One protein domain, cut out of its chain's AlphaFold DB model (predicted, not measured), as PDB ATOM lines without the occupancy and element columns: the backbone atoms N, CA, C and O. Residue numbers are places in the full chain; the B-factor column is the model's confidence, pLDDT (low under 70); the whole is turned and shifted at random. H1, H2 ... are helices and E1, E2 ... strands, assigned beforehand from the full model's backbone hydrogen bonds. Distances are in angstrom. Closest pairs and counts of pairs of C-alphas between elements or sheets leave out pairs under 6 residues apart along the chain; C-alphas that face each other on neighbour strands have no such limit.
ATOM      1  N   TYR A  44       2.866 -35.137 -48.211       94.75
ATOM      2  CA  TYR A  44       2.453 -33.932 -47.507       94.75
ATOM      3  C   TYR A  44       2.508 -32.737 -48.443       94.75
ATOM      4  O   TYR A  44       3.583 -32.361 -48.907       94.75
ATOM      5  N   PHE A  45       1.357 -32.106 -48.667       95.00
ATOM      6  CA  PHE A  45       1.285 -30.754 -49.213       95.00
ATOM      7  C   PHE A  45       1.201 -29.760 -48.061       95.00
ATOM      8  O   PHE A  45       0.302 -29.868 -47.224       95.00
ATOM      9  N   ILE A  46       2.115 -28.795 -48.020       94.69
ATOM     10  CA  ILE A  46       2.174 -27.782 -46.965       94.69
ATOM     11  C   ILE A  46       2.045 -26.405 -47.608       94.69
ATOM     12  O   ILE A  46       2.832 -26.036 -48.473       94.69
ATOM     13  N   GLU A  47       1.038 -25.648 -47.180       94.44
ATOM     14  CA  GLU A  47       0.727 -24.320 -47.711       94.44
ATOM     15  C   GLU A  47       0.751 -23.286 -46.588       94.44
ATOM     16  O   GLU A  47       0.016 -23.415 -45.610       94.44
ATOM     17  N   PHE A  48       1.515 -22.213 -46.748       93.50
ATOM     18  CA  PHE A  48       1.577 -21.089 -45.828       93.50
ATOM     19  C   PHE A  48       0.644 -19.957 -46.274       93.50
ATOM     20  O   PHE A  48       0.592 -19.507 -47.421       93.50
ATOM     21  N   LYS A  49      -0.124 -19.432 -45.317       93.31
ATOM     22  CA  LYS A  49      -1.020 -18.294 -45.525       93.31
ATOM     23  C   LYS A  49      -0.860 -17.254 -44.435       93.31
ATOM     24  O   LYS A  49      -1.300 -17.412 -43.296       93.31
ATOM     25  N   ASN A  50      -0.348 -16.096 -44.836       92.81
ATOM     26  CA  ASN A  50      -0.304 -14.914 -43.987       92.81
ATOM     27  C   ASN A  50      -1.639 -14.135 -44.002       92.81
ATOM     28  O   ASN A  50      -1.673 -12.928 -44.247       92.81
ATOM     29  N   GLN A  51      -2.763 -14.814 -43.761       92.44
ATOM     30  CA  GLN A  51      -4.096 -14.203 -43.693       92.44
ATOM     31  C   GLN A  51      -5.028 -14.949 -42.729       92.44
ATOM     32  O   GLN A  51      -4.679 -15.996 -42.186       92.44
ATOM     33  N   LYS A  52      -6.231 -14.402 -42.513       94.25
ATOM     34  CA  LYS A  52      -7.266 -15.060 -41.704       94.25
ATOM     35  C   LYS A  52      -7.758 -16.339 -42.384       94.25
ATOM     36  O   LYS A  52      -8.043 -16.307 -43.582       94.25
ATOM     37  N   ILE A  53      -7.956 -17.416 -41.619       93.81
ATOM     38  CA  ILE A  53      -8.495 -18.708 -42.097       93.81
ATOM     39  C   ILE A  53      -9.799 -18.507 -42.877       93.81
ATOM     40  O   ILE A  53      -9.995 -19.125 -43.925       93.81
ATOM     41  N   SER A  54     -10.666 -17.608 -42.401       92.06
ATOM     42  CA  SER A  54     -11.955 -17.287 -43.026       92.06
ATOM     43  C   SER A  54     -11.837 -16.662 -44.419       92.06
ATOM     44  O   SER A  54     -12.762 -16.784 -45.214       92.06
ATOM     45  N   LYS A  55     -10.700 -16.034 -44.739       93.06
ATOM     46  CA  LYS A  55     -10.412 -15.441 -46.055       93.06
ATOM     47  C   LYS A  55      -9.603 -16.363 -46.970       93.06
ATOM     48  O   LYS A  55      -9.360 -16.010 -48.117       93.06
ATOM     49  N   ALA A  56      -9.181 -17.531 -46.482       92.19
ATOM     50  CA  ALA A  56      -8.292 -18.424 -47.220       92.19
ATOM     51  C   ALA A  56      -9.008 -19.526 -48.005       92.19
ATOM     52  O   ALA A  56      -8.370 -20.201 -48.806       92.19
ATOM     53  N   LYS A  57     -10.321 -19.692 -47.820       93.12
ATOM     54  CA  LYS A  57     -11.098 -20.798 -48.393       93.12
ATOM     55  C   LYS A  57     -10.854 -20.996 -49.890       93.12
ATOM     56  O   LYS A  57     -10.454 -22.086 -50.294       93.12
ATOM     57  N   ASP A  58     -11.106 -19.972 -50.700       90.25
ATOM     58  CA  ASP A  58     -11.126 -20.134 -52.156       90.25
ATOM     59  C   ASP A  58      -9.715 -20.356 -52.708       90.25
ATOM     60  O   ASP A  58      -9.503 -21.263 -53.511       90.25
ATOM     61  N   CYS A  59      -8.724 -19.605 -52.210       89.19
ATOM     62  CA  CYS A  59      -7.339 -19.782 -52.639       89.19
ATOM     63  C   CYS A  59      -6.758 -21.135 -52.201       89.19
ATOM     64  O   CYS A  59      -6.083 -21.777 -52.998       89.19
ATOM     65  N   VAL A  60      -7.040 -21.588 -50.973       92.88
ATOM     66  CA  VAL A  60      -6.535 -22.868 -50.448       92.88
ATOM     67  C   VAL A  60      -7.187 -24.039 -51.169       92.88
ATOM     68  O   VAL A  60      -6.490 -24.933 -51.634       92.88
ATOM     69  N   THR A  61      -8.511 -24.014 -51.335       93.06
ATOM     70  CA  THR A  61      -9.232 -25.100 -52.017       93.06
ATOM     71  C   THR A  61      -8.769 -25.226 -53.467       93.06
ATOM     72  O   THR A  61      -8.486 -26.329 -53.926       93.06
ATOM     73  N   LYS A  62      -8.630 -24.099 -54.182       91.06
ATOM     74  CA  LYS A  62      -8.127 -24.096 -55.560       91.06
ATOM     75  C   LYS A  62      -6.706 -24.662 -55.641       91.06
ATOM     76  O   LYS A  62      -6.478 -25.573 -56.432       91.06
ATOM     77  N   LYS A  63      -5.784 -24.177 -54.799       89.94
ATOM     78  CA  LYS A  63      -4.400 -24.674 -54.754       89.94
ATOM     79  C   LYS A  63      -4.329 -26.166 -54.429       89.94
ATOM     80  O   LYS A  63      -3.564 -26.878 -55.060       89.94
ATOM     81  N   ALA A  64      -5.124 -26.659 -53.483       93.25
ATOM     82  CA  ALA A  64      -5.152 -28.076 -53.120       93.25
ATOM     83  C   ALA A  64      -5.457 -28.985 -54.325       93.25
ATOM     84  O   ALA A  64      -4.700 -29.911 -54.610       93.25
ATOM     85  N   PHE A  65      -6.525 -28.687 -55.072       92.50
ATOM     86  CA  PHE A  65      -6.878 -29.459 -56.266       92.50
ATOM     87  C   PHE A  65      -5.859 -29.294 -57.398       92.50
ATOM     88  O   PHE A  65      -5.550 -30.271 -58.074       92.50
ATOM     89  N   GLN A  66      -5.321 -28.085 -57.593       89.12
ATOM     90  CA  GLN A  66      -4.302 -27.833 -58.615       89.12
ATOM     91  C   GLN A  66      -3.009 -28.603 -58.339       89.12
ATOM     92  O   GLN A  66      -2.485 -29.224 -59.256       89.12
ATOM     93  N   ASN A  67      -2.539 -28.624 -57.090       89.19
ATOM     94  CA  ASN A  67      -1.355 -29.388 -56.697       89.19
ATOM     95  C   ASN A  67      -1.534 -30.886 -56.913       89.19
ATOM     96  O   ASN A  67      -0.640 -31.540 -57.441       89.19
ATOM     97  N   TRP A  68      -2.700 -31.424 -56.546       93.44
ATOM     98  CA  TRP A  68      -2.983 -32.833 -56.785       93.44
ATOM     99  C   TRP A  68      -3.026 -33.169 -58.276       93.44
ATOM    100  O   TRP A  68      -2.370 -34.103 -58.722       93.44
ATOM    101  N   TYR A  69      -3.771 -32.389 -59.060       91.31
ATOM    102  CA  TYR A  69      -3.822 -32.571 -60.508       91.31
ATOM    103  C   TYR A  69      -2.417 -32.549 -61.117       91.31
ATOM    104  O   TYR A  69      -2.067 -33.406 -61.921       91.31
ATOM    105  N   TRP A  70      -1.612 -31.579 -60.695       86.19
ATOM    106  CA  TRP A  70      -0.289 -31.353 -61.237       86.19
ATOM    107  C   TRP A  70       0.682 -32.499 -60.936       86.19
ATOM    108  O   TRP A  70       1.358 -32.971 -61.849       86.19
ATOM    109  N   ILE A  71       0.719 -32.994 -59.694       88.00
ATOM    110  CA  ILE A  71       1.605 -34.116 -59.359       88.00
ATOM    111  C   ILE A  71       1.192 -35.386 -60.105       88.00
ATOM    112  O   ILE A  71       2.047 -36.110 -60.602       88.00
ATOM    113  N   VAL A  72      -0.116 -35.628 -60.242       91.88
ATOM    114  CA  VAL A  72      -0.638 -36.772 -60.993       91.88
ATOM    115  C   VAL A  72      -0.211 -36.689 -62.453       91.88
ATOM    116  O   VAL A  72       0.329 -37.656 -62.980       91.88
ATOM    117  N   ASP A  73      -0.397 -35.534 -63.088       89.31
ATOM    118  CA  ASP A  73      -0.011 -35.321 -64.481       89.31
ATOM    119  C   ASP A  73       1.492 -35.561 -64.707       89.31
ATOM    120  O   ASP A  73       1.854 -36.336 -65.593       89.31
ATOM    121  N   ILE A  74       2.363 -35.026 -63.840       84.19
ATOM    122  CA  ILE A  74       3.811 -35.289 -63.897       84.19
ATOM    123  C   ILE A  74       4.122 -36.782 -63.791       84.19
ATOM    124  O   ILE A  74       4.961 -37.290 -64.533       84.19
ATOM    125  N   LEU A  75       3.477 -37.498 -62.869       87.81
ATOM    126  CA  LEU A  75       3.738 -38.922 -62.668       87.81
ATOM    127  C   LEU A  75       3.356 -39.746 -63.898       87.81
ATOM    128  O   LEU A  75       4.090 -40.675 -64.243       87.81
ATOM    129  N   TYR A  76       2.244 -39.414 -64.560       90.06
ATOM    130  CA  TYR A  76       1.870 -40.050 -65.825       90.06
ATOM    131  C   TYR A  76       2.848 -39.690 -66.944       90.06
ATOM    132  O   TYR A  76       3.279 -40.585 -67.665       90.06
ATOM    133  N   GLU A  77       3.283 -38.430 -67.057       86.38
ATOM    134  CA  GLU A  77       4.284 -38.051 -68.061       86.38
ATOM    135  C   GLU A  77       5.613 -38.793 -67.865       86.38
ATOM    136  O   GLU A  77       6.176 -39.303 -68.833       86.38
ATOM    137  N   LEU A  78       6.103 -38.904 -66.625       82.06
ATOM    138  CA  LEU A  78       7.323 -39.652 -66.304       82.06
ATOM    139  C   LEU A  78       7.191 -41.140 -66.650       82.06
ATOM    140  O   LEU A  78       8.128 -41.736 -67.192       82.06
ATOM    141  N   LYS A  79       6.022 -41.729 -66.388       85.44
ATOM    142  CA  LYS A  79       5.732 -43.116 -66.748       85.44
ATOM    143  C   LYS A  79       5.725 -43.303 -68.262       85.44
ATOM    144  O   LYS A  79       6.414 -44.189 -68.761       85.44
ATOM    145  N   ASP A  80       4.982 -42.471 -68.979       87.94
ATOM    146  CA  ASP A  80       4.695 -42.689 -70.396       87.94
ATOM    147  C   ASP A  80       5.860 -42.268 -71.305       87.94
ATOM    148  O   ASP A  80       6.109 -42.912 -72.324       87.94
ATOM    149  N   LYS A  81       6.600 -41.208 -70.946       84.31
ATOM    150  CA  LYS A  81       7.701 -40.667 -71.766       84.31
ATOM    151  C   LYS A  81       9.076 -41.177 -71.348       84.31
ATOM    152  O   LYS A  81       9.931 -41.377 -72.207       84.31
ATOM    153  N   ASN A  82       9.291 -41.396 -70.051       77.06
ATOM    154  CA  ASN A  82      10.615 -41.731 -69.517       77.06
ATOM    155  C   ASN A  82      10.702 -43.182 -69.027       77.06
ATOM    156  O   ASN A  82      11.769 -43.606 -68.588       77.06
ATOM    157  N   ASN A  83       9.601 -43.946 -69.096       81.75
ATOM    158  CA  ASN A  83       9.487 -45.297 -68.542       81.75
ATOM    159  C   ASN A  83       9.891 -45.359 -67.052       81.75
ATOM    160  O   ASN A  83      10.428 -46.361 -66.578       81.75
ATOM    161  N   MET A  84       9.663 -44.260 -66.320       79.06
ATOM    162  CA  MET A  84       9.967 -44.119 -64.897       79.06
ATOM    163  C   MET A  84       8.668 -44.136 -64.100       79.06
ATOM    164  O   MET A  84       7.826 -43.257 -64.257       79.06
ATOM    165  N   GLN A  85       8.512 -45.126 -63.222       83.25
ATOM    166  CA  GLN A  85       7.330 -45.265 -62.374       83.25
ATOM    167  C   GLN A  85       7.684 -45.045 -60.910       83.25
ATOM    168  O   GLN A  85       8.728 -45.493 -60.435       83.25
ATOM    169  N   TYR A  86       6.790 -44.369 -60.191       81.25
ATOM    170  CA  TYR A  86       6.872 -44.278 -58.742       81.25
ATOM    171  C   TYR A  86       6.102 -45.450 -58.132       81.25
ATOM    172  O   TYR A  86       4.875 -45.471 -58.172       81.25
ATOM    173  N   ASN A  87       6.821 -46.442 -57.604       82.44
ATOM    174  CA  ASN A  87       6.262 -47.758 -57.258       82.44
ATOM    175  C   ASN A  87       5.104 -47.722 -56.253       82.44
ATOM    176  O   ASN A  87       4.293 -48.643 -56.229       82.44
ATOM    177  N   THR A  88       5.040 -46.695 -55.409       86.12
ATOM    178  CA  THR A  88       4.012 -46.585 -54.370       86.12
ATOM    179  C   THR A  88       2.772 -45.838 -54.851       86.12
ATOM    180  O   THR A  88       1.716 -45.963 -54.240       86.12
ATOM    181  N   PHE A  89       2.848 -45.121 -55.978       91.25
ATOM    182  CA  PHE A  89       1.717 -44.393 -56.541       91.25
ATOM    183  C   PHE A  89       0.769 -45.317 -57.321       91.25
ATOM    184  O   PHE A  89       1.188 -46.097 -58.177       91.25
ATOM    185  N   ASN A  90      -0.538 -45.193 -57.068       92.75
ATOM    186  CA  ASN A  90      -1.558 -45.967 -57.774       92.75
ATOM    187  C   ASN A  90      -1.952 -45.292 -59.100       92.75
ATOM    188  O   ASN A  90      -2.823 -44.422 -59.135       92.75
ATOM    189  N   TYR A  91      -1.340 -45.737 -60.197       92.69
ATOM    190  CA  TYR A  91      -1.648 -45.265 -61.551       92.69
ATOM    191  C   TYR A  91      -3.016 -45.720 -62.087       92.69
ATOM    192  O   TYR A  91      -3.483 -45.151 -63.071       92.69
ATOM    193  N   ASP A  92      -3.668 -46.714 -61.484       94.88
ATOM    194  CA  ASP A  92      -5.014 -47.136 -61.898       94.88
ATOM    195  C   ASP A  92      -6.092 -46.289 -61.212       94.88
ATOM    196  O   ASP A  92      -7.158 -46.036 -61.776       94.88
ATOM    197  N   ASN A  93      -5.814 -45.824 -59.991       95.69
ATOM    198  CA  ASN A  93      -6.718 -44.971 -59.231       95.69
ATOM    199  C   ASN A  93      -5.967 -43.939 -58.365       95.69
ATOM    200  O   ASN A  93      -5.825 -44.119 -57.149       95.69
ATOM    201  N   PRO A  94      -5.556 -42.806 -58.963       95.31
ATOM    202  CA  PRO A  94      -4.885 -41.728 -58.241       95.31
ATOM    203  C   PRO A  94      -5.716 -41.176 -57.078       95.31
ATOM    204  O   PRO A  94      -5.179 -40.812 -56.035       95.31
ATOM    205  N   ILE A  95      -7.043 -41.120 -57.224       95.38
ATOM    206  CA  ILE A  95      -7.923 -40.579 -56.181       95.38
ATOM    207  C   ILE A  95      -7.927 -41.480 -54.944       95.38
ATOM    208  O   ILE A  95      -7.850 -40.969 -53.828       95.38
ATOM    209  N   ALA A  96      -7.967 -42.803 -55.123       96.50
ATOM    210  CA  ALA A  96      -7.834 -43.740 -54.008       96.50
ATOM    211  C   ALA A  96      -6.476 -43.583 -53.312       96.50
ATOM    212  O   ALA A  96      -6.423 -43.493 -52.089       96.50
ATOM    213  N   PHE A  97      -5.394 -43.423 -54.082       96.81
ATOM    214  CA  PHE A  97      -4.083 -43.153 -53.498       96.81
ATOM    215  C   PHE A  97      -4.076 -41.875 -52.650       96.81
ATOM    216  O   PHE A  97      -3.584 -41.893 -51.522       96.81
ATOM    217  N   ALA A  98      -4.655 -40.776 -53.145       97.38
ATOM    218  CA  ALA A  98      -4.718 -39.525 -52.391       97.38
ATOM    219  C   ALA A  98      -5.473 -39.676 -51.062       97.38
ATOM    220  O   ALA A  98      -5.054 -39.144 -50.031       97.38
ATOM    221  N   LYS A  99      -6.550 -40.461 -51.078       97.69
ATOM    222  CA  LYS A  99      -7.368 -40.776 -49.905       97.69
ATOM    223  C   LYS A  99      -6.668 -41.611 -48.847       97.69
ATOM    224  O   LYS A  99      -7.070 -41.565 -47.690       97.69
ATOM    225  N   GLU A 100      -5.647 -42.357 -49.226       96.94
ATOM    226  CA  GLU A 100      -4.937 -43.264 -48.326       96.94
ATOM    227  C   GLU A 100      -3.597 -42.684 -47.863       96.94
ATOM    228  O   GLU A 100      -3.166 -42.947 -46.733       96.94
ATOM    229  N   ASN A 101      -2.967 -41.853 -48.700       96.69
ATOM    230  CA  ASN A 101      -1.554 -41.503 -48.560       96.69
ATOM    231  C   ASN A 101      -1.259 -40.004 -48.597       96.69
ATOM    232  O   ASN A 101      -0.134 -39.628 -48.299       96.69
ATOM    233  N   VAL A 102      -2.215 -39.129 -48.923       97.19
ATOM    234  CA  VAL A 102      -1.933 -37.690 -49.059       97.19
ATOM    235  C   VAL A 102      -2.551 -36.889 -47.917       97.19
ATOM    236  O   VAL A 102      -3.754 -36.951 -47.677       97.19
ATOM    237  N   VAL A 103      -1.728 -36.089 -47.247       98.06
ATOM    238  CA  VAL A 103      -2.092 -35.175 -46.164       98.06
ATOM    239  C   VAL A 103      -1.886 -33.732 -46.618       98.06
ATOM    240  O   VAL A 103      -0.843 -33.376 -47.166       98.06
ATOM    241  N   TYR A 104      -2.872 -32.875 -46.361       97.88
ATOM    242  CA  TYR A 104      -2.794 -31.449 -46.673       97.88
ATOM    243  C   TYR A 104      -2.738 -30.606 -45.395       97.88
ATOM    244  O   TYR A 104      -3.685 -30.582 -44.606       97.88
ATOM    245  N   ILE A 105      -1.642 -29.875 -45.202       97.69
ATOM    246  CA  ILE A 105      -1.414 -29.027 -44.034       97.69
ATOM    247  C   ILE A 105      -1.480 -27.561 -44.452       97.69
ATOM    248  O   ILE A 105      -0.636 -27.066 -45.195       97.69
ATOM    249  N   LEU A 106      -2.465 -26.839 -43.923       97.69
ATOM    250  CA  LEU A 106      -2.525 -25.385 -44.039       97.69
ATOM    251  C   LEU A 106      -1.842 -24.748 -42.824       97.69
ATOM    252  O   LEU A 106      -2.257 -24.961 -41.689       97.69
ATOM    253  N   VAL A 107      -0.842 -23.911 -43.055       97.31
ATOM    254  CA  VAL A 107      -0.103 -23.193 -42.018       97.31
ATOM    255  C   VAL A 107      -0.500 -21.723 -42.047       97.31
ATOM    256  O   VAL A 107      -0.316 -21.034 -43.047       97.31
ATOM    257  N   VAL A 108      -1.064 -21.208 -40.956       96.94
ATOM    258  CA  VAL A 108      -1.573 -19.829 -40.879       96.94
ATOM    259  C   VAL A 108      -0.851 -19.005 -39.828       96.94
ATOM    260  O   VAL A 108      -0.467 -19.505 -38.777       96.94
ATOM    261  N   SER A 109      -0.711 -17.703 -40.091       94.62
ATOM    262  CA  SER A 109      -0.173 -16.754 -39.108       94.62
ATOM    263  C   SER A 109      -1.002 -16.772 -37.817       94.62
ATOM    264  O   SER A 109      -2.213 -16.528 -37.852       94.62
ATOM    265  N   GLU A 110      -0.344 -17.025 -36.684       94.94
ATOM    266  CA  GLU A 110      -0.974 -17.012 -35.359       94.94
ATOM    267  C   GLU A 110      -1.516 -15.624 -35.006       94.94
ATOM    268  O   GLU A 110      -2.668 -15.499 -34.600       94.94
ATOM    269  N   GLU A 111      -0.742 -14.570 -35.268       95.06
ATOM    270  CA  GLU A 111      -1.115 -13.175 -34.999       95.06
ATOM    271  C   GLU A 111      -2.441 -12.782 -35.661       95.06
ATOM    272  O   GLU A 111      -3.248 -12.035 -35.106       95.06
ATOM    273  N   LYS A 112      -2.705 -13.315 -36.859       95.88
ATOM    274  CA  LYS A 112      -3.944 -13.047 -37.600       95.88
ATOM    275  C   LYS A 112      -5.099 -13.962 -37.185       95.88
ATOM    276  O   LYS A 112      -6.240 -13.669 -37.547       95.88
ATOM    277  N   ASN A 113      -4.828 -15.038 -36.444       96.19
ATOM    278  CA  ASN A 113      -5.770 -16.113 -36.122       96.19
ATOM    279  C   ASN A 113      -5.742 -16.515 -34.633       96.19
ATOM    280  O   ASN A 113      -5.990 -17.672 -34.320       96.19
ATOM    281  N   ILE A 114      -5.485 -15.578 -33.712       95.25
ATOM    282  CA  ILE A 114      -5.257 -15.830 -32.270       95.25
ATOM    283  C   ILE A 114      -6.302 -16.771 -31.645       95.25
ATOM    284  O   ILE A 114      -5.955 -17.756 -30.997       95.25
ATOM    285  N   VAL A 115      -7.594 -16.502 -31.869       94.81
ATOM    286  CA  VAL A 115      -8.691 -17.324 -31.322       94.81
ATOM    287  C   VAL A 115      -8.671 -18.745 -31.889       94.81
ATOM    288  O   VAL A 115      -8.935 -19.703 -31.168       94.81
ATOM    289  N   ASP A 116      -8.372 -18.900 -33.177       96.25
ATOM    290  CA  ASP A 116      -8.311 -20.220 -33.800       96.25
ATOM    291  C   ASP A 116      -7.012 -20.950 -33.442       96.25
ATOM    292  O   ASP A 116      -7.042 -22.164 -33.297       96.25
ATOM    293  N   ALA A 117      -5.908 -20.242 -33.199       95.94
ATOM    294  CA  ALA A 117      -4.660 -20.826 -32.712       95.94
ATOM    295  C   ALA A 117      -4.823 -21.453 -31.316       95.94
ATOM    296  O   ALA A 117      -4.355 -22.567 -31.079       95.94
ATOM    297  N   ASP A 118      -5.562 -20.803 -30.411       96.31
ATOM    298  CA  ASP A 118      -5.931 -21.401 -29.120       96.31
ATOM    299  C   ASP A 118      -6.785 -22.671 -29.302       96.31
ATOM    300  O   ASP A 118      -6.520 -23.703 -28.680       96.31
ATOM    301  N   LYS A 119      -7.759 -22.653 -30.225       96.62
ATOM    302  CA  LYS A 119      -8.527 -23.862 -30.572       96.62
ATOM    303  C   LYS A 119      -7.636 -24.958 -31.155       96.62
ATOM    304  O   LYS A 119      -7.821 -26.114 -30.792       96.62
ATOM    305  N   MET A 120      -6.669 -24.622 -32.010       97.25
ATOM    306  CA  MET A 120      -5.709 -25.585 -32.565       97.25
ATOM    307  C   MET A 120      -4.919 -26.276 -31.456       97.25
ATOM    308  O   MET A 120      -4.844 -27.505 -31.443       97.25
ATOM    309  N   ARG A 121      -4.395 -25.508 -30.490       96.62
ATOM    310  CA  ARG A 121      -3.697 -26.051 -29.312       96.62
ATOM    311  C   ARG A 121      -4.607 -26.977 -28.501       96.62
ATOM    312  O   ARG A 121      -4.203 -28.086 -28.165       96.62
ATOM    313  N   LYS A 122      -5.853 -26.570 -28.241       96.94
ATOM    314  CA  LYS A 122      -6.839 -27.390 -27.512       96.94
ATOM    315  C   LYS A 122      -7.199 -28.682 -28.243       96.94
ATOM    316  O   LYS A 122      -7.269 -29.726 -27.604       96.94
ATOM    317  N   CYS A 123      -7.387 -28.634 -29.563       96.88
ATOM    318  CA  CYS A 123      -7.602 -29.833 -30.371       96.88
ATOM    319  C   CYS A 123      -6.415 -30.793 -30.239       96.88
ATOM    320  O   CYS A 123      -6.632 -31.966 -29.952       96.88
ATOM    321  N   LEU A 124      -5.178 -30.294 -30.357       94.75
ATOM    322  CA  LEU A 124      -3.976 -31.123 -30.221       94.75
ATOM    323  C   LEU A 124      -3.870 -31.782 -28.842       94.75
ATOM    324  O   LEU A 124      -3.587 -32.975 -28.768       94.75
ATOM    325  N   LEU A 125      -4.169 -31.047 -27.765       94.88
ATOM    326  CA  LEU A 125      -4.225 -31.604 -26.405       94.88
ATOM    327  C   LEU A 125      -5.288 -32.705 -26.259       94.88
ATOM    328  O   LEU A 125      -5.116 -33.620 -25.461       94.88
ATOM    329  N   ALA A 126      -6.366 -32.636 -27.040       96.06
ATOM    330  CA  ALA A 126      -7.408 -33.658 -27.100       96.06
ATOM    331  C   ALA A 126      -7.103 -34.794 -28.101       96.06
ATOM    332  O   ALA A 126      -7.971 -35.626 -28.357       96.06
ATOM    333  N   GLY A 127      -5.908 -34.825 -28.706       94.75
ATOM    334  CA  GLY A 127      -5.544 -35.813 -29.727       94.75
ATOM    335  C   GLY A 127      -6.254 -35.614 -31.071       94.75
ATOM    336  O   GLY A 127      -6.311 -36.533 -31.882       94.75
ATOM    337  N   GLN A 128      -6.808 -34.427 -31.317       95.31
ATOM    338  CA  GLN A 128      -7.547 -34.080 -32.530       95.31
ATOM    339  C   GLN A 128      -6.794 -33.037 -33.361       95.31
ATOM    340  O   GLN A 128      -6.063 -32.191 -32.844       95.31
ATOM    341  N   LYS A 129      -7.004 -33.051 -34.678       96.06
ATOM    342  CA  LYS A 129      -6.513 -31.998 -35.572       96.06
ATOM    343  C   LYS A 129      -7.599 -30.951 -35.789       96.06
ATOM    344  O   LYS A 129      -8.754 -31.281 -36.042       96.06
ATOM    345  N   PHE A 130      -7.233 -29.676 -35.699       97.69
ATOM    346  CA  PHE A 130      -8.173 -28.593 -35.967       97.69
ATOM    347  C   PHE A 130      -8.414 -28.438 -37.472       97.69
ATOM    348  O   PHE A 130      -7.475 -28.411 -38.273       97.69
ATOM    349  N   GLN A 131      -9.685 -28.287 -37.848       97.50
ATOM    350  CA  GLN A 131     -10.118 -28.150 -39.234       97.50
ATOM    351  C   GLN A 131     -11.183 -27.062 -39.363       97.50
ATOM    352  O   GLN A 131     -12.126 -26.991 -38.573       97.50
ATOM    353  N   SER A 132     -11.079 -26.256 -40.417       96.50
ATOM    354  CA  SER A 132     -12.194 -25.435 -40.890       96.50
ATOM    355  C   SER A 132     -13.135 -26.261 -41.781       96.50
ATOM    356  O   SER A 132     -12.805 -27.367 -42.214       96.50
ATOM    357  N   ASP A 133     -14.300 -25.710 -42.128       96.44
ATOM    358  CA  ASP A 133     -15.272 -26.390 -43.000       96.44
ATOM    359  C   ASP A 133     -14.704 -26.792 -44.360       96.44
ATOM    360  O   ASP A 133     -15.050 -27.846 -44.890       96.44
ATOM    361  N   TYR A 134     -13.838 -25.961 -44.944       96.31
ATOM    362  CA  TYR A 134     -13.250 -26.267 -46.244       96.31
ATOM    363  C   TYR A 134     -12.141 -27.315 -46.145       96.31
ATOM    364  O   TYR A 134     -12.028 -28.139 -47.044       96.31
ATOM    365  N   MET A 135     -11.400 -27.364 -45.034       97.88
ATOM    366  CA  MET A 135     -10.426 -28.434 -44.794       97.88
ATOM    367  C   MET A 135     -11.134 -29.781 -44.628       97.88
ATOM    368  O   MET A 135     -10.773 -30.746 -45.292       97.88
ATOM    369  N   ARG A 136     -12.249 -29.817 -43.882       97.69
ATOM    370  CA  ARG A 136     -13.100 -31.017 -43.783       97.69
ATOM    371  C   ARG A 136     -13.614 -31.495 -45.139       97.69
ATOM    372  O   ARG A 136     -13.780 -32.691 -45.350       97.69
ATOM    373  N   LYS A 137     -13.891 -30.577 -46.071       97.00
ATOM    374  CA  LYS A 137     -14.264 -30.945 -47.444       97.00
ATOM    375  C   LYS A 137     -13.086 -31.547 -48.204       97.00
ATOM    376  O   LYS A 137     -13.289 -32.558 -48.860       97.00
ATOM    377  N   LEU A 138     -11.888 -30.969 -48.113       97.44
ATOM    378  CA  LEU A 138     -10.699 -31.531 -48.765       97.44
ATOM    379  C   LEU A 138     -10.423 -32.962 -48.286       97.44
ATOM    380  O   LEU A 138     -10.261 -33.858 -49.108       97.44
ATOM    381  N   GLU A 139     -10.498 -33.208 -46.981       97.75
ATOM    382  CA  GLU A 139     -10.401 -34.565 -46.432       97.75
ATOM    383  C   GLU A 139     -11.525 -35.472 -46.959       97.75
ATOM    384  O   GLU A 139     -11.290 -36.562 -47.470       97.75
ATOM    385  N   LYS A 140     -12.779 -35.006 -46.960       96.12
ATOM    386  CA  LYS A 140     -13.912 -35.806 -47.458       96.12
ATOM    387  C   LYS A 140     -13.894 -36.078 -48.955       96.12
ATOM    388  O   LYS A 140     -14.422 -37.113 -49.356       96.12
ATOM    389  N   TYR A 141     -13.273 -35.238 -49.776       95.19
ATOM    390  CA  TYR A 141     -13.302 -35.396 -51.233       95.19
ATOM    391  C   TYR A 141     -12.019 -35.956 -51.837       95.19
ATOM    392  O   TYR A 141     -12.123 -36.705 -52.801       95.19
ATOM    393  N   ILE A 142     -10.838 -35.648 -51.295       96.12
ATOM    394  CA  ILE A 142      -9.583 -35.911 -52.015       96.12
ATOM    395  C   ILE A 142      -8.447 -36.457 -51.151       96.12
ATOM    396  O   ILE A 142      -7.775 -37.380 -51.589       96.12
ATOM    397  N   PHE A 143      -8.246 -35.953 -49.938       98.06
ATOM    398  CA  PHE A 143      -7.070 -36.300 -49.134       98.06
ATOM    399  C   PHE A 143      -7.399 -37.251 -47.989       98.06
ATOM    400  O   PHE A 143      -8.541 -37.303 -47.536       98.06
ATOM    401  N   LYS A 144      -6.383 -37.974 -47.513       97.94
ATOM    402  CA  LYS A 144      -6.434 -38.793 -46.298       97.94
ATOM    403  C   LYS A 144      -6.770 -37.948 -45.078       97.94
ATOM    404  O   LYS A 144      -7.676 -38.279 -44.325       97.94
ATOM    405  N   GLU A 145      -6.045 -36.844 -44.917       98.00
ATOM    406  CA  GLU A 145      -6.245 -35.870 -43.847       98.00
ATOM    407  C   GLU A 145      -6.042 -34.455 -44.384       98.00
ATOM    408  O   GLU A 145      -5.218 -34.217 -45.273       98.00
ATOM    409  N   ALA A 146      -6.771 -33.491 -43.824       98.25
ATOM    410  CA  ALA A 146      -6.540 -32.083 -44.128       98.25
ATOM    411  C   ALA A 146      -6.729 -31.210 -42.886       98.25
ATOM    412  O   ALA A 146      -7.849 -31.056 -42.405       98.25
ATOM    413  N   TYR A 147      -5.667 -30.591 -42.367       98.31
ATOM    414  CA  TYR A 147      -5.728 -29.845 -41.105       98.31
ATOM    415  C   TYR A 147      -4.910 -28.557 -41.100       98.31
ATOM    416  O   TYR A 147      -4.150 -28.267 -42.023       98.31
ATOM    417  N   ILE A 148      -5.125 -27.743 -40.063       98.19
ATOM    418  CA  ILE A 148      -4.544 -26.405 -39.948       98.19
ATOM    419  C   ILE A 148      -3.614 -26.326 -38.740       98.19
ATOM    420  O   ILE A 148      -3.990 -26.734 -37.641       98.19
ATOM    421  N   TYR A 149      -2.446 -25.723 -38.943       97.81
ATOM    422  CA  TYR A 149      -1.476 -25.376 -37.908       97.81
ATOM    423  C   TYR A 149      -1.082 -23.900 -37.954       97.81
ATOM    424  O   TYR A 149      -1.276 -23.209 -38.952       97.81
ATOM    425  N   THR A 150      -0.478 -23.426 -36.869       97.19
ATOM    426  CA  THR A 150       0.418 -22.263 -36.898       97.19
ATOM    427  C   THR A 150       1.855 -22.729 -37.176       97.19
ATOM    428  O   THR A 150       2.131 -23.924 -37.046       97.19
ATOM    429  N   PRO A 151       2.794 -21.837 -37.541       96.19
ATOM    430  CA  PRO A 151       4.192 -22.224 -37.741       96.19
ATOM    431  C   PRO A 151       4.799 -22.952 -36.536       96.19
ATOM    432  O   PRO A 151       5.447 -23.979 -36.704       96.19
ATOM    433  N   GLU A 152       4.523 -22.478 -35.317       95.44
ATOM    434  CA  GLU A 152       4.986 -23.127 -34.085       95.44
ATOM    435  C   GLU A 152       4.426 -24.551 -33.946       95.44
ATOM    436  O   GLU A 152       5.149 -25.490 -33.606       95.44
ATOM    437  N   LEU A 153       3.132 -24.734 -34.234       96.56
ATOM    438  CA  LEU A 153       2.503 -26.049 -34.164       96.56
ATOM    439  C   LEU A 153       3.049 -27.000 -35.232       96.56
ATOM    440  O   LEU A 153       3.269 -28.168 -34.920       96.56
ATOM    441  N   LEU A 154       3.307 -26.517 -36.448       96.31
ATOM    442  CA  LEU A 154       3.951 -27.306 -37.498       96.31
ATOM    443  C   LEU A 154       5.349 -27.757 -37.064       96.31
ATOM    444  O   LEU A 154       5.660 -28.942 -37.141       96.31
ATOM    445  N   GLU A 155       6.169 -26.834 -36.570       94.38
ATOM    446  CA  GLU A 155       7.534 -27.130 -36.135       94.38
ATOM    447  C   GLU A 155       7.547 -28.228 -35.062       94.38
ATOM    448  O   GLU A 155       8.221 -29.252 -35.191       94.38
ATOM    449  N   ASN A 156       6.736 -28.045 -34.018       94.69
ATOM    450  CA  ASN A 156       6.737 -28.922 -32.854       94.69
ATOM    451  C   ASN A 156       6.007 -30.252 -33.067       94.69
ATOM    452  O   ASN A 156       6.342 -31.213 -32.391       94.69
ATOM    453  N   ASN A 157       5.018 -30.326 -33.962       93.38
ATOM    454  CA  ASN A 157       4.193 -31.533 -34.129       93.38
ATOM    455  C   ASN A 157       4.447 -32.274 -35.443       93.38
ATOM    456  O   ASN A 157       3.900 -33.357 -35.638       93.38
ATOM    457  N   PHE A 158       5.214 -31.689 -36.361       93.38
ATOM    458  CA  PHE A 158       5.505 -32.285 -37.658       93.38
ATOM    459  C   PHE A 158       7.003 -32.253 -37.954       93.38
ATOM    460  O   PHE A 158       7.613 -33.315 -37.997       93.38
ATOM    461  N   VAL A 159       7.619 -31.072 -38.086       91.00
ATOM    462  CA  VAL A 159       9.004 -30.942 -38.589       91.00
ATOM    463  C   VAL A 159      10.003 -31.712 -37.726       91.00
ATOM    464  O   VAL A 159      10.751 -32.540 -38.242       91.00
ATOM    465  N   LYS A 160       9.973 -31.515 -36.404       91.19
ATOM    466  CA  LYS A 160      10.893 -32.190 -35.466       91.19
ATOM    467  C   LYS A 160      10.732 -33.709 -35.405       91.19
ATOM    468  O   LYS A 160      11.624 -34.398 -34.917       91.19
ATOM    469  N   HIS A 161       9.600 -34.224 -35.870       90.44
ATOM    470  CA  HIS A 161       9.267 -35.645 -35.834       90.44
ATOM    471  C   HIS A 161       9.261 -36.286 -37.223       90.44
ATOM    472  O   HIS A 161       9.035 -37.490 -37.332       90.44
ATOM    473  N   PHE A 162       9.512 -35.499 -38.271       88.44
ATOM    474  CA  PHE A 162       9.455 -35.963 -39.644       88.44
ATOM    475  C   PHE A 162      10.602 -36.928 -39.941       88.44
ATOM    476  O   PHE A 162      11.766 -36.650 -39.641       88.44
TER     477      PHE A 162
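What this domain is: This is residues 44 to 162 of the 164 residues of an uncharacterized protein of Clostridium sp. AF34-13 (UniProt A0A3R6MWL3). A small parallel sheet of three strands, in the order E1, E2, E3, has H1 and H4 over one face and H5 over the other. The long helix H1 slants over the sheet with residues 59 to 68 and runs on past it, making much of the length, while H2 and H3 only graze the sheet. The printed part has 119 residues, with elements in the order E1, H1, H2, E2, H3, H4, E3, H5; the class is mixed, helices and strands. It is compact, with a radius of gyration of the C-alphas of 15.7 A, yet elongated, spanning 49 by 29 by 21 A.

How they stand to each other: Inner strand E2, residues 102 to 108, is parallel to edge strands E1, residues 44 to 49, with N 107 and O 47 2.7 A apart, and E3, residues 145 to 149, with N 108 and O 149 2.8 A apart, both within hydrogen-bond range. H4, residues 133 to 141, runs along E3 at a height over the sheet of 7.6 A; their closest C-alphas are those of Glu 139 and Glu 145, 5.1 A apart. On the same face, H1, residues 57 to 82, touches H4 with residues 57 to 64 alone, the closest C-alphas, Lys 57 and Tyr 134, being 6.3 A apart, at a shallow tilt of 28 degrees, the same way. H5, residues 151 to 157, is on the opposite face at a height of 9.1 A. H2, residues 94 to 101, and H3, residues 114 to 125, are apart. E1, H1, H2, E2 form a strand-helix-strand unit, parallel neighbour strands with helices between, with a right-handed crossover; E2, H3, H4, E3 form another. In H1 to H5 every O i to N i+4 pair is within hydrogen-bond range.

Where its parts are: E1 begins at C-alpha 44 (2.453, -33.932, -47.507) and H5 ends at C-alpha 157 (4.193, -31.533, -34.129). H1 is 36.8 A long, E2 19.6 A and H3 16.9 A.

The domain as a whole: The C-alphas of Asn 83 and Val 115, the two farthest apart, are 50.0 A apart. The printed part has no cut, the link from H1 to H2 is long, and no printed residue is under 70 in pLDDT.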